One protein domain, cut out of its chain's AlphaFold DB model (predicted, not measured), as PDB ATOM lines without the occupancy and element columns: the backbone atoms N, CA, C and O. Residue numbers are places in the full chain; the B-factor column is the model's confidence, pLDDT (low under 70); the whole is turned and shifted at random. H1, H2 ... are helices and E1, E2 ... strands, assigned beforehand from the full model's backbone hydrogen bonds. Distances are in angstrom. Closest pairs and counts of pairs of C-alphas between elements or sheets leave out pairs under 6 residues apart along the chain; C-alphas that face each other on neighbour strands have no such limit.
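Overview. This is residues 16 to 105 of the 270 residues of an uncharacterized protein of Rhodococcus erythropolis (UniProt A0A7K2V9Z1). A long helix, H2, runs along a long strand hairpin, E1 and E2, and covers part of a strongly twisted sheet of five strands. E2 bends sharply, and its far part pairs with the short E3, beside which E4 makes one edge; the short helix H1 lies past that end, far from H2. The printed part has 90 residues, with named elements in the order E1, E2, E3, H1, E4, E5, H2; the sheet's order is E4, E3, E2, E1, E5, all antiparallel. The class is mixed, helices and strands. The whole is compact, with a radius of gyration of the C-alphas of 13.7 A and spans of 40 by 31 by 20 A.

Along the chain. Start at Trp 16 and pass residues 16 to 26, which lie before the first named element. Find C-alpha 27 at (-26.869, -37.686, -42.278); from there E1, residues 27 to 34, runs 22.0 A. E2, residues 37 to 47, runs 28.0 A and bends by 66 degrees at residue 44. Next come E3, residues 52 to 54, then H1, residues 60 to 63, directly followed by E4, residues 64 to 66. After E5, residues 74 to 76, look for C-alpha 82 at (-40.431, -36.518, -36.876), where H2, residues 82 to 103, begins; it runs 31.1 A to C-alpha 103 at (-28.848, -61.121, -21.724).

Arrangement. E1, E2 and E3 form a meander, each strand the antiparallel neighbour of the one before. In the hairpin E1 and E2, look at N 30 and O 41, 2.9 A apart and within hydrogen-bond range. The pairing is staggered: E2 pairs with E1 over residues 37 to 44 and with E3 over residues 44 to 47, where N 44 and O 54 are 2.8 A apart. E4 is the edge strand beside E3, with N 53 and O 65 at 2.9 A. E5 is the other edge strand, beside E1, with N 29 and O 75 at 2.8 A. H2 is on the sheet at a height of 7.8 A, over E2, E1 and E5; it only just runs along the strands, at 29 degrees to E1 on the local plane. Its closest C-alphas to E2 are those of Gly 95 and Gly 37, 4.2 A apart. H1 only grazes the sheet, with residues 61 to 63, and is apart from H2. In H2 every O i to N i+4 pair is within hydrogen-bond range; H1 is too short for such a pair.

Size, cuts and confidence. The two C-alphas farthest apart are those of Ala 24 and Arg 105, 42.0 A. The printed part has no cut. No link is long; E4 to E5, with 7 residues between them, is short, and the others are tight. The mean pLDDT of the printed part is 88.8, and residue 78 is under 70.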
ATOM      1  N   TRP A  16     -39.359 -43.153 -44.942       89.62
ATOM      2  CA  TRP A  16     -37.966 -43.529 -45.159       89.62
ATOM      3  C   TRP A  16     -37.789 -44.652 -46.181       89.62
ATOM      4  O   TRP A  16     -36.699 -44.785 -46.726       89.62
ATOM      5  N   ARG A  17     -38.827 -45.443 -46.487       87.56
ATOM      6  CA  ARG A  17     -38.758 -46.434 -47.572       87.56
ATOM      7  C   ARG A  17     -38.818 -45.792 -48.956       87.56
ATOM      8  O   ARG A  17     -38.412 -46.410 -49.934       87.56
ATOM      9  N   SER A  18     -39.330 -44.566 -49.058       87.50
ATOM     10  CA  SER A  18     -39.373 -43.833 -50.319       87.50
ATOM     11  C   SER A  18     -38.038 -43.151 -50.593       87.50
ATOM     12  O   SER A  18     -37.524 -42.411 -49.755       87.50
ATOM     13  N   THR A  19     -37.514 -43.312 -51.806       85.31
ATOM     14  CA  THR A  19     -36.316 -42.594 -52.265       85.31
ATOM     15  C   THR A  19     -36.501 -41.076 -52.237       85.31
ATOM     16  O   THR A  19     -35.538 -40.354 -52.004       85.31
ATOM     17  N   ASP A  20     -37.737 -40.588 -52.396       89.31
ATOM     18  CA  ASP A  20     -38.070 -39.154 -52.362       89.31
ATOM     19  C   ASP A  20     -37.915 -38.536 -50.964       89.31
ATOM     20  O   ASP A  20     -37.857 -37.312 -50.818       89.31
ATOM     21  N   HIS A  21     -37.854 -39.372 -49.924       91.62
ATOM     22  CA  HIS A  21     -37.609 -38.930 -48.555       91.62
ATOM     23  C   HIS A  21     -36.161 -38.486 -48.331       91.62
ATOM     24  O   HIS A  21     -35.890 -37.731 -47.397       91.62
ATOM     25  N   TRP A  22     -35.241 -38.924 -49.190       92.69
ATOM     26  CA  TRP A  22     -33.805 -38.784 -48.997       92.69
ATOM     27  C   TRP A  22     -33.169 -37.829 -49.993       92.69
ATOM     28  O   TRP A  22     -33.578 -37.711 -51.148       92.69
ATOM     29  N   LYS A  23     -32.090 -37.184 -49.556       93.25
ATOM     30  CA  LYS A  23     -31.196 -36.415 -50.419       93.25
ATOM     31  C   LYS A  23     -29.764 -36.887 -50.233       93.25
ATOM     32  O   LYS A  23     -29.342 -37.213 -49.127       93.25
ATOM     33  N   ALA A  24     -28.995 -36.869 -51.318       94.00
ATOM     34  CA  ALA A  24     -27.553 -37.068 -51.231       94.00
ATOM     35  C   ALA A  24     -26.941 -36.048 -50.252       94.00
ATOM     36  O   ALA A  24     -27.218 -34.849 -50.330       94.00
ATOM     37  N   GLY A  25     -26.116 -36.538 -49.329       92.25
ATOM     38  CA  GLY A  25     -25.518 -35.779 -48.234       92.25
ATOM     39  C   GLY A  25     -26.310 -35.794 -46.923       92.25
ATOM     40  O   GLY A  25     -25.781 -35.313 -45.918       92.25
ATOM     41  N   ASP A  26     -27.528 -36.348 -46.896       93.88
ATOM     42  CA  ASP A  26     -28.275 -36.519 -45.648       93.88
ATOM     43  C   ASP A  26     -27.478 -37.374 -44.656       93.88
ATOM     44  O   ASP A  26     -26.886 -38.393 -45.014       93.88
ATOM     45  N   LYS A  27     -27.475 -36.947 -43.389       93.00
ATOM     46  CA  LYS A  27     -26.869 -37.686 -42.278       93.00
ATOM     47  C   LYS A  27     -27.921 -38.583 -41.644       93.00
ATOM     48  O   LYS A  27     -28.956 -38.092 -41.180       93.00
ATOM     49  N   ALA A  28     -27.634 -39.872 -41.572       94.94
ATOM     50  CA  ALA A  28     -28.591 -40.865 -41.128       94.94
ATOM     51  C   ALA A  28     -27.961 -41.907 -40.201       94.94
ATOM     52  O   ALA A  28     -26.740 -42.046 -40.099       94.94
ATOM     53  N   TRP A  29     -28.839 -42.624 -39.518       94.38
ATOM     54  CA  TRP A  29     -28.542 -43.893 -38.885       94.38
ATOM     55  C   TRP A  29     -28.909 -45.011 -39.846       94.38
ATOM     56  O   TRP A  29     -30.051 -45.069 -40.296       94.38
ATOM     57  N   TRP A  30     -27.969 -45.908 -40.110       94.25
ATOM     58  CA  TRP A  30     -28.296 -47.271 -40.501       94.25
ATOM     59  C   TRP A  30     -28.577 -48.044 -39.212       94.25
ATOM     60  O   TRP A  30     -27.685 -48.177 -38.372       94.25
ATOM     61  N   ILE A  31     -29.840 -48.410 -38.999       92.75
ATOM     62  CA  ILE A  31     -30.380 -48.905 -37.732       92.75
ATOM     63  C   ILE A  31     -31.343 -50.067 -37.964       92.75
ATOM     64  O   ILE A  31     -32.318 -49.941 -38.703       92.75
ATOM     65  N   PHE A  32     -31.096 -51.184 -37.290       89.25
ATOM     66  CA  PHE A  32     -31.940 -52.374 -37.351       89.25
ATOM     67  C   PHE A  32     -31.859 -53.157 -36.039       89.25
ATOM     68  O   PHE A  32     -30.895 -53.023 -35.279       89.25
ATOM     69  N   LEU A  33     -32.900 -53.947 -35.776       86.62
ATOM     70  CA  LEU A  33     -32.947 -54.863 -34.641       86.62
ATOM     71  C   LEU A  33     -32.067 -56.080 -34.918       86.62
ATOM     72  O   LEU A  33     -32.094 -56.646 -36.013       86.62
ATOM     73  N   THR A  34     -31.309 -56.474 -33.909       83.81
ATOM     74  CA  THR A  34     -30.499 -57.687 -33.864       83.81
ATOM     75  C   THR A  34     -31.003 -58.574 -32.726       83.81
ATOM     76  O   THR A  34     -31.809 -58.145 -31.903       83.81
ATOM     77  N   GLY A  35     -30.563 -59.835 -32.683       75.94
ATOM     78  CA  GLY A  35     -30.980 -60.767 -31.626       75.94
ATOM     79  C   GLY A  35     -30.491 -60.390 -30.221       75.94
ATOM     80  O   GLY A  35     -30.982 -60.957 -29.254       75.94
ATOM     81  N   ASP A  36     -29.542 -59.458 -30.128       76.94
ATOM     82  CA  ASP A  36     -28.914 -58.922 -28.918       76.94
ATOM     83  C   ASP A  36     -29.242 -57.433 -28.673       76.94
ATOM     84  O   ASP A  36     -28.715 -56.834 -27.736       76.94
ATOM     85  N   GLY A  37     -30.113 -56.821 -29.489       87.69
ATOM     86  CA  GLY A  37     -30.555 -55.438 -29.302       87.69
ATOM     87  C   GLY A  37     -30.674 -54.639 -30.600       87.69
ATOM     88  O   GLY A  37     -31.448 -54.979 -31.494       87.69
ATOM     89  N   VAL A  38     -29.973 -53.501 -30.684       89.56
ATOM     90  CA  VAL A  38     -30.030 -52.591 -31.847       89.56
ATOM     91  C   VAL A  38     -28.629 -52.258 -32.334       89.56
ATOM     92  O   VAL A  38     -27.863 -51.572 -31.651       89.56
ATOM     93  N   SER A  39     -28.353 -52.606 -33.589       88.81
ATOM     94  CA  SER A  39     -27.169 -52.128 -34.298       88.81
ATOM     95  C   SER A  39     -27.402 -50.726 -34.865       88.81
ATOM     96  O   SER A  39     -28.470 -50.429 -35.410       88.81
ATOM     97  N   ARG A  40     -26.412 -49.835 -34.714       91.06
ATOM     98  CA  ARG A  40     -26.459 -48.447 -35.210       91.06
ATOM     99  C   ARG A  40     -25.124 -48.007 -35.783       91.06
ATOM    100  O   ARG A  40     -24.163 -47.802 -35.040       91.06
ATOM    101  N   THR A  41     -25.125 -47.694 -37.070       92.19
ATOM    102  CA  THR A  41     -23.967 -47.126 -37.765       92.19
ATOM    103  C   THR A  41     -24.311 -45.754 -38.325       92.19
ATOM    104  O   THR A  41     -25.365 -45.544 -38.925       92.19
ATOM    105  N   MET A  42     -23.419 -44.788 -38.099       93.25
ATOM    106  CA  MET A  42     -23.547 -43.455 -38.685       93.25
ATOM    107  C   MET A  42     -23.183 -43.515 -40.162       93.25
ATOM    108  O   MET A  42     -22.079 -43.935 -40.493       93.25
ATOM    109  N   ILE A  43     -24.070 -43.023 -41.023       94.88
ATOM    110  CA  ILE A  43     -23.844 -43.000 -42.466       94.88
ATOM    111  C   ILE A  43     -24.266 -41.673 -43.100       94.88
ATOM    112  O   ILE A  43     -25.092 -40.924 -42.566       94.88
ATOM    113  N   ASP A  44     -23.713 -41.425 -44.281       95.50
ATOM    114  CA  ASP A  44     -24.139 -40.379 -45.198       95.50
ATOM    115  C   ASP A  44     -24.822 -41.009 -46.412       95.50
ATOM    116  O   ASP A  44     -24.291 -41.951 -47.002       95.50
ATOM    117  N   ILE A  45     -25.962 -40.469 -46.837       95.38
ATOM    118  CA  ILE A  45     -26.605 -40.894 -48.085       95.38
ATOM    119  C   ILE A  45     -25.758 -40.428 -49.273       95.38
ATOM    120  O   ILE A  45     -25.481 -39.235 -49.406       95.38
ATOM    121  N   VAL A  46     -25.367 -41.344 -50.160       95.94
ATOM    122  CA  VAL A  46     -24.632 -41.022 -51.396       95.94
ATOM    123  C   VAL A  46     -25.581 -41.044 -52.590       95.94
ATOM    124  O   VAL A  46     -25.694 -40.043 -53.294       95.94
ATOM    125  N   ASP A  47     -26.299 -42.152 -52.773       94.19
ATOM    126  CA  ASP A  47     -27.333 -42.310 -53.796       94.19
ATOM    127  C   ASP A  47     -28.517 -43.097 -53.209       94.19
ATOM    128  O   ASP A  47     -28.407 -44.314 -53.022       94.19
ATOM    129  N   PRO A  48     -29.645 -42.435 -52.896       90.56
ATOM    130  CA  PRO A  48     -30.791 -43.107 -52.298       90.56
ATOM    131  C   PRO A  48     -31.495 -44.074 -53.256       90.56
ATOM    132  O   PRO A  48     -32.097 -45.032 -52.782       90.56
ATOM    133  N   ALA A  49     -31.415 -43.870 -54.578       89.81
ATOM    134  CA  ALA A  49     -32.065 -44.750 -55.551       89.81
ATOM    135  C   ALA A  49     -31.360 -46.109 -55.642       89.81
ATOM    136  O   ALA A  49     -32.004 -47.144 -55.793       89.81
ATOM    137  N   GLU A  50     -30.037 -46.105 -55.492       91.25
ATOM    138  CA  GLU A  50     -29.229 -47.324 -55.467       91.25
ATOM    139  C   GLU A  50     -29.016 -47.878 -54.050       91.25
ATOM    140  O   GLU A  50     -28.452 -48.961 -53.904       91.25
ATOM    141  N   GLY A  51     -29.442 -47.163 -53.000       91.38
ATOM    142  CA  GLY A  51     -29.147 -47.521 -51.606       91.38
ATOM    143  C   GLY A  51     -27.656 -47.424 -51.273       91.38
ATOM    144  O   GLY A  51     -27.131 -48.209 -50.484       91.38
ATOM    145  N   THR A  52     -26.947 -46.501 -51.927       95.69
ATOM    146  CA  THR A  52     -25.513 -46.282 -51.717       95.69
ATOM    147  C   THR A  52     -25.301 -45.275 -50.599       95.69
ATOM    148  O   THR A  52     -25.867 -44.176 -50.613       95.69
ATOM    149  N   VAL A  53     -24.444 -45.632 -49.650       95.44
ATOM    150  CA  VAL A  53     -24.150 -44.847 -48.451       95.44
ATOM    151  C   VAL A  53     -22.645 -44.776 -48.215       95.44
ATOM    152  O   VAL A  53     -21.869 -45.512 -48.827       95.44
ATOM    153  N   ARG A  54     -22.230 -43.871 -47.330       95.50
ATOM    154  CA  ARG A  54     -20.852 -43.763 -46.853       95.50
ATOM    155  C   ARG A  54     -20.807 -43.882 -45.334       95.50
ATOM    156  O   ARG A  54     -21.448 -43.080 -44.662       95.50
ATOM    157  N   ASP A  55     -19.996 -44.793 -44.802       94.12
ATOM    158  CA  ASP A  55     -19.581 -44.767 -43.395       94.12
ATOM    159  C   ASP A  55     -18.274 -43.958 -43.264       94.12
ATOM    160  O   ASP A  55     -17.231 -44.395 -43.752       94.12
ATOM    161  N   PRO A  56     -18.284 -42.785 -42.598       88.50
ATOM    162  CA  PRO A  56     -17.100 -41.936 -42.468       88.50
ATOM    163  C   PRO A  56     -15.977 -42.543 -41.608       88.50
ATOM    164  O   PRO A  56     -14.898 -41.955 -41.528       88.50
ATOM    165  N   ARG A  57     -16.218 -43.665 -40.919       87.31
ATOM    166  CA  ARG A  57     -15.218 -44.366 -40.097       87.31
ATOM    167  C   ARG A  57     -14.452 -45.430 -40.880       87.31
ATOM    168  O   ARG A  57     -13.364 -45.814 -40.455       87.31
ATOM    169  N   VAL A  58     -14.988 -45.894 -42.006       84.44
ATOM    170  CA  VAL A  58     -14.356 -46.921 -42.839       84.44
ATOM    171  C   VAL A  58     -13.393 -46.255 -43.820       84.44
ATOM    172  O   VAL A  58     -13.776 -45.403 -44.615       84.44
ATOM    173  N   THR A  59     -12.118 -46.638 -43.773       79.12
ATOM    174  CA  THR A  59     -11.059 -46.036 -44.608       79.12
ATOM    175  C   THR A  59     -10.861 -46.746 -45.946       79.12
ATOM    176  O   THR A  59     -10.311 -46.166 -46.885       79.12
ATOM    177  N   TYR A  60     -11.317 -47.994 -46.065       76.06
ATOM    178  CA  TYR A  60     -11.293 -48.737 -47.320       76.06
ATOM    179  C   TYR A  60     -12.393 -48.239 -48.268       76.06
ATOM    180  O   TYR A  60     -13.528 -48.029 -47.848       76.06
ATOM    181  N   ASN A  61     -12.056 -48.053 -49.550       86.44
ATOM    182  CA  ASN A  61     -12.969 -47.563 -50.595       86.44
ATOM    183  C   ASN A  61     -13.733 -46.268 -50.224       86.44
ATOM    184  O   ASN A  61     -14.908 -46.121 -50.553       86.44
ATOM    185  N   ASP A  62     -13.082 -45.345 -49.498       87.88
ATOM    186  CA  ASP A  62     -13.697 -44.100 -48.985       87.88
ATOM    187  C   ASP A  62     -14.954 -44.343 -48.116       87.88
ATOM    188  O   ASP A  62     -15.812 -43.471 -47.983       87.88
ATOM    189  N   GLY A  63     -15.094 -45.558 -47.572       88.69
ATOM    190  CA  GLY A  63     -16.243 -45.984 -46.783       88.69
ATOM    191  C   GLY A  63     -17.546 -46.083 -47.572       88.69
ATOM    192  O   GLY A  63     -18.605 -46.132 -46.955       88.69
ATOM    193  N   VAL A  64     -17.498 -46.086 -48.910       95.31
ATOM    194  CA  VAL A  64     -18.685 -46.130 -49.777       95.31
ATOM    195  C   VAL A  64     -19.079 -47.574 -50.085       95.31
ATOM    196  O   VAL A  64     -18.272 -48.353 -50.601       95.31
ATOM    197  N   PHE A  65     -20.340 -47.917 -49.814       93.50
ATOM    198  CA  PHE A  65     -20.907 -49.242 -50.072       93.50
ATOM    199  C   PHE A  65     -22.417 -49.179 -50.331       93.50
ATOM    200  O   PHE A  65     -23.077 -48.167 -50.083       93.50
ATOM    201  N   ARG A  66     -22.958 -50.277 -50.863       94.00
ATOM    202  CA  ARG A  66     -24.391 -50.463 -51.096       94.00
ATOM    203  C   ARG A  66     -24.990 -51.270 -49.952       94.00
ATOM    204  O   ARG A  66     -24.463 -52.325 -49.609       94.00
ATOM    205  N   LEU A  67     -26.090 -50.782 -49.398       90.56
ATOM    206  CA  LEU A  67     -26.870 -51.500 -48.396       90.56
ATOM    207  C   LEU A  67     -27.663 -52.637 -49.048       90.56
ATOM    208  O   LEU A  67     -28.224 -52.477 -50.135       90.56
ATOM    209  N   PHE A  68     -27.701 -53.795 -48.389       85.19
ATOM    210  CA  PHE A  68     -28.347 -55.000 -48.922       85.19
ATOM    211  C   PHE A  68     -29.875 -54.869 -48.991       85.19
ATOM    212  O   PHE A  68     -30.511 -55.449 -49.866       85.19
ATOM    213  N   ASP A  69     -30.448 -54.077 -48.091       83.38
ATOM    214  CA  ASP A  69     -31.865 -53.747 -47.969       83.38
ATOM    215  C   ASP A  69     -32.190 -52.365 -48.566       83.38
ATOM    216  O   ASP A  69     -33.255 -51.798 -48.325       83.38
ATOM    217  N   GLY A  70     -31.267 -51.783 -49.337       86.94
ATOM    218  CA  GLY A  70     -31.415 -50.427 -49.851       86.94
ATOM    219  C   GLY A  70     -31.456 -49.397 -48.717       86.94
ATOM    220  O   GLY A  70     -30.503 -49.252 -47.971       86.94
ATOM    221  N   ILE A  71     -32.540 -48.631 -48.597       88.69
ATOM    222  CA  ILE A  71     -32.698 -47.588 -47.561       88.69
ATOM    223  C   ILE A  71     -33.705 -47.978 -46.468       88.69
ATOM    224  O   ILE A  71     -34.077 -47.147 -45.639       88.69
ATOM    225  N   GLU A  72     -34.156 -49.236 -46.441       88.94
ATOM    226  CA  GLU A  72     -35.219 -49.686 -45.535       88.94
ATOM    227  C   GLU A  72     -34.858 -49.539 -44.054       88.94
ATOM    228  O   GLU A  72     -35.683 -49.064 -43.266       88.94
ATOM    229  N   SER A  73     -33.619 -49.864 -43.679       91.44
ATOM    230  CA  SER A  73     -33.102 -49.722 -42.310       91.44
ATOM    231  C   SER A  73     -32.440 -48.366 -42.050       91.44
ATOM    232  O   SER A  73     -31.609 -48.240 -41.155       91.44
ATOM    233  N   VAL A  74     -32.753 -47.329 -42.832       94.38
ATOM    234  CA  VAL A  74     -32.120 -46.010 -42.686       94.38
ATOM    235  C   VAL A  74     -33.095 -44.995 -42.087       94.38
ATOM    236  O   VAL A  74     -34.264 -44.945 -42.462       94.38
ATOM    237  N   ARG A  75     -32.647 -44.188 -41.117       94.31
ATOM    238  CA  ARG A  75     -33.448 -43.131 -40.464       94.31
ATOM    239  C   ARG A  75     -32.654 -41.835 -40.368       94.31
ATOM    240  O   ARG A  75     -31.487 -41.865 -39.979       94.31
ATOM    241  N   HIS A  76     -33.257 -40.688 -40.695       93.75
ATOM    242  CA  HIS A  76     -32.593 -39.393 -40.503       93.75
ATOM    243  C   HIS A  76     -32.152 -39.224 -39.055       93.75
ATOM    244  O   HIS A  76     -32.834 -39.631 -38.112       93.75
ATOM    245  N   ARG A  77     -31.000 -38.582 -38.878       83.12
ATOM    246  CA  ARG A  77     -30.484 -38.271 -37.553       83.12
ATOM    247  C   ARG A  77     -31.194 -37.052 -36.953       83.12
ATOM    248  O   ARG A  77     -31.273 -35.987 -37.570       83.12
ATOM    249  N   GLY A  78     -31.560 -37.182 -35.679       69.69
ATOM    250  CA  GLY A  78     -32.044 -36.083 -34.841       69.69
ATOM    251  C   GLY A  78     -33.452 -35.615 -35.198       69.69
ATOM    252  O   GLY A  78     -34.173 -36.260 -35.952       69.69
ATOM    253  N   ASP A  79     -33.830 -34.453 -34.676       72.31
ATOM    254  CA  ASP A  79     -35.222 -33.979 -34.683       72.31
ATOM    255  C   ASP A  79     -35.681 -33.404 -36.038       72.31
ATOM    256  O   ASP A  79     -36.767 -32.839 -36.152       72.31
ATOM    257  N   SER A  80     -34.847 -33.523 -37.077       76.94
ATOM    258  CA  SER A  80     -35.102 -32.959 -38.410       76.94
ATOM    259  C   SER A  80     -36.224 -33.670 -39.174       76.94
ATOM    260  O   SER A  80     -36.795 -33.094 -40.099       76.94
ATOM    261  N   CYS A  81     -36.570 -34.894 -38.769       89.06
ATOM    262  CA  CYS A  81     -37.621 -35.698 -39.373       89.06
ATOM    263  C   CYS A  81     -38.396 -36.440 -38.278       89.06
ATOM    264  O   CYS A  81     -37.902 -37.403 -37.695       89.06
ATOM    265  N   THR A  82     -39.618 -35.988 -37.984       88.06
ATOM    266  CA  THR A  82     -40.431 -36.518 -36.876       88.06
ATOM    267  C   THR A  82     -40.771 -37.999 -37.045       88.06
ATOM    268  O   THR A  82     -40.743 -38.739 -36.066       88.06
ATOM    269  N   SER A  83     -41.054 -38.453 -38.268       88.75
ATOM    270  CA  SER A  83     -41.338 -39.864 -38.559       88.75
ATOM    271  C   SER A  83     -40.104 -40.747 -38.376       88.75
ATOM    272  O   SER A  83     -40.195 -41.798 -37.746       88.75
ATOM    273  N   CYS A  84     -38.931 -40.303 -38.844       91.81
ATOM    274  CA  CYS A  84     -37.678 -41.008 -38.577       91.81
ATOM    275  C   CYS A  84     -37.353 -41.038 -37.080       91.81
ATOM    276  O   CYS A  84     -36.980 -42.090 -36.570       91.81
ATOM    277  N   ALA A  85     -37.532 -39.926 -36.361       89.88
ATOM    278  CA  ALA A  85     -37.290 -39.864 -34.922       89.88
ATOM    279  C   ALA A  85     -38.214 -40.810 -34.134       89.88
ATOM    280  O   ALA A  85     -37.740 -41.520 -33.251       89.88
ATOM    281  N   ALA A  86     -39.505 -40.868 -34.482       88.31
ATOM    282  CA  ALA A  86     -40.454 -41.803 -33.879       88.31
ATOM    283  C   ALA A  86     -40.048 -43.263 -34.133       88.31
ATOM    284  O   ALA A  86     -39.949 -44.037 -33.187       88.31
ATOM    285  N   SER A  87     -39.707 -43.610 -35.378       90.31
ATOM    286  CA  SER A  87     -39.259 -44.965 -35.710       90.31
ATOM    287  C   SER A  87     -37.948 -45.345 -35.015       90.31
ATOM    288  O   SER A  87     -37.801 -46.480 -34.576       90.31
ATOM    289  N   VAL A  88     -37.005 -44.408 -34.852       90.56
ATOM    290  CA  VAL A  88     -35.787 -44.653 -34.062       90.56
ATOM    291  C   VAL A  88     -36.140 -44.952 -32.606       90.56
ATOM    292  O   VAL A  88     -35.589 -45.892 -32.047       90.56
ATOM    293  N   LEU A  89     -37.049 -44.196 -31.984       89.62
ATOM    294  CA  LEU A  89     -37.472 -44.463 -30.604       89.62
ATOM    295  C   LEU A  89     -38.156 -45.829 -30.462       89.62
ATOM    296  O   LEU A  89     -37.878 -46.537 -29.501       89.62
ATOM    297  N   GLU A  90     -38.999 -46.212 -31.421       88.56
ATOM    298  CA  GLU A  90     -39.641 -47.532 -31.451       88.56
ATOM    299  C   GLU A  90     -38.614 -48.662 -31.594       88.56
ATOM    300  O   GLU A  90     -38.669 -49.628 -30.837       88.56
ATOM    301  N   LEU A  91     -37.639 -48.519 -32.500       90.12
ATOM    302  CA  LEU A  91     -36.548 -49.486 -32.663       90.12
ATOM    303  C   LEU A  91     -35.690 -49.584 -31.400       90.12
ATOM    304  O   LEU A  91     -35.305 -50.677 -31.016       90.12
ATOM    305  N   LEU A  92     -35.412 -48.465 -30.728       89.81
ATOM    306  CA  LEU A  92     -34.666 -48.477 -29.469       89.81
ATOM    307  C   LEU A  92     -35.446 -49.146 -28.336       89.81
ATOM    308  O   LEU A  92     -34.846 -49.874 -27.554       89.81
ATOM    309  N   ALA A  93     -36.760 -48.927 -28.254       87.38
ATOM    310  CA  ALA A  93     -37.604 -49.578 -27.257       87.38
ATOM    311  C   ALA A  93     -37.693 -51.093 -27.502       87.38
ATOM    312  O   ALA A  93     -37.442 -51.868 -26.587       87.38
ATOM    313  N   ALA A  94     -37.963 -51.512 -28.743       84.94
ATOM    314  CA  ALA A  94     -37.963 -52.928 -29.114       84.94
ATOM    315  C   ALA A  94     -36.584 -53.570 -28.894       84.94
ATOM    316  O   ALA A  94     -36.483 -54.678 -28.386       84.94
ATOM    317  N   GLY A  95     -35.517 -52.840 -29.210       86.44
ATOM    318  CA  GLY A  95     -34.143 -53.249 -28.960       86.44
ATOM    319  C   GLY A  95     -33.826 -53.495 -27.503       86.44
ATOM    320  O   GLY A  95     -33.139 -54.452 -27.189       86.44
ATOM    321  N   GLN A  96     -34.330 -52.640 -26.618       86.50
ATOM    322  CA  GLN A  96     -34.155 -52.808 -25.183       86.50
ATOM    323  C   GLN A  96     -34.846 -54.083 -24.680       86.50
ATOM    324  O   GLN A  96     -34.299 -54.768 -23.815       86.50
ATOM    325  N   ASP A  97     -36.021 -54.412 -25.221       83.25
ATOM    326  CA  ASP A  97     -36.721 -55.655 -24.896       83.25
ATOM    327  C   ASP A  97     -35.939 -56.879 -25.411       83.25
ATOM    328  O   ASP A  97     -35.767 -57.844 -24.664       83.25
ATOM    329  N   GLU A  98     -35.404 -56.821 -26.637       82.94
ATOM    330  CA  GLU A  98     -34.559 -57.881 -27.212       82.94
ATOM    331  C   GLU A  98     -33.248 -58.049 -26.435       82.94
ATOM    332  O   GLU A  98     -32.923 -59.157 -26.024       82.94
ATOM    333  N   GLU A  99     -32.537 -56.960 -26.137       84.81
ATOM    334  CA  GLU A  99     -31.318 -56.946 -25.321       84.81
ATOM    335  C   GLU A  99     -31.588 -57.541 -23.931       84.81
ATOM    336  O   GLU A  99     -30.869 -58.430 -23.472       84.81
ATOM    337  N   THR A 100     -32.679 -57.127 -23.277       86.25
ATOM    338  CA  THR A 100     -33.091 -57.685 -21.980       86.25
ATOM    339  C   THR A 100     -33.396 -59.177 -22.088       86.25
ATOM    340  O   THR A 100     -32.976 -59.957 -21.233       86.25
ATOM    341  N   SER A 101     -34.120 -59.597 -23.127       85.25
ATOM    342  CA  SER A 101     -34.438 -61.008 -23.346       85.25
ATOM    343  C   SER A 101     -33.205 -61.834 -23.699       85.25
ATOM    344  O   SER A 101     -33.166 -63.023 -23.384       85.25
ATOM    345  N   TYR A 102     -32.233 -61.243 -24.385       84.31
ATOM    346  CA  TYR A 102     -31.003 -61.887 -24.806       84.31
ATOM    347  C   TYR A 102     -30.071 -62.104 -23.618       84.31
ATOM    348  O   TYR A 102     -29.750 -63.244 -23.289       84.31
ATOM    349  N   TRP A 103     -29.716 -61.036 -22.901       86.25
ATOM    350  CA  TRP A 103     -28.848 -61.121 -21.724       86.25
ATOM    351  C   TRP A 103     -29.516 -61.819 -20.539       86.25
ATOM    352  O   TRP A 103     -28.833 -62.429 -19.716       86.25
ATOM    353  N   GLY A 104     -30.851 -61.800 -20.482       88.19
ATOM    354  CA  GLY A 104     -31.646 -62.548 -19.510       88.19
ATOM    355  C   GLY A 104     -31.631 -64.069 -19.701       88.19
ATOM    356  O   GLY A 104     -32.196 -64.775 -18.867       88.19
ATOM    357  N   ARG A 105     -30.998 -64.591 -20.766       89.38
ATOM    358  CA  ARG A 105     -30.773 -66.039 -20.949       89.38
ATOM    359  C   ARG A 105     -29.765 -66.600 -19.949       89.38
ATOM    360  O   ARG A 105     -29.847 -67.776 -19.616       89.38
TER     361      ARG A 105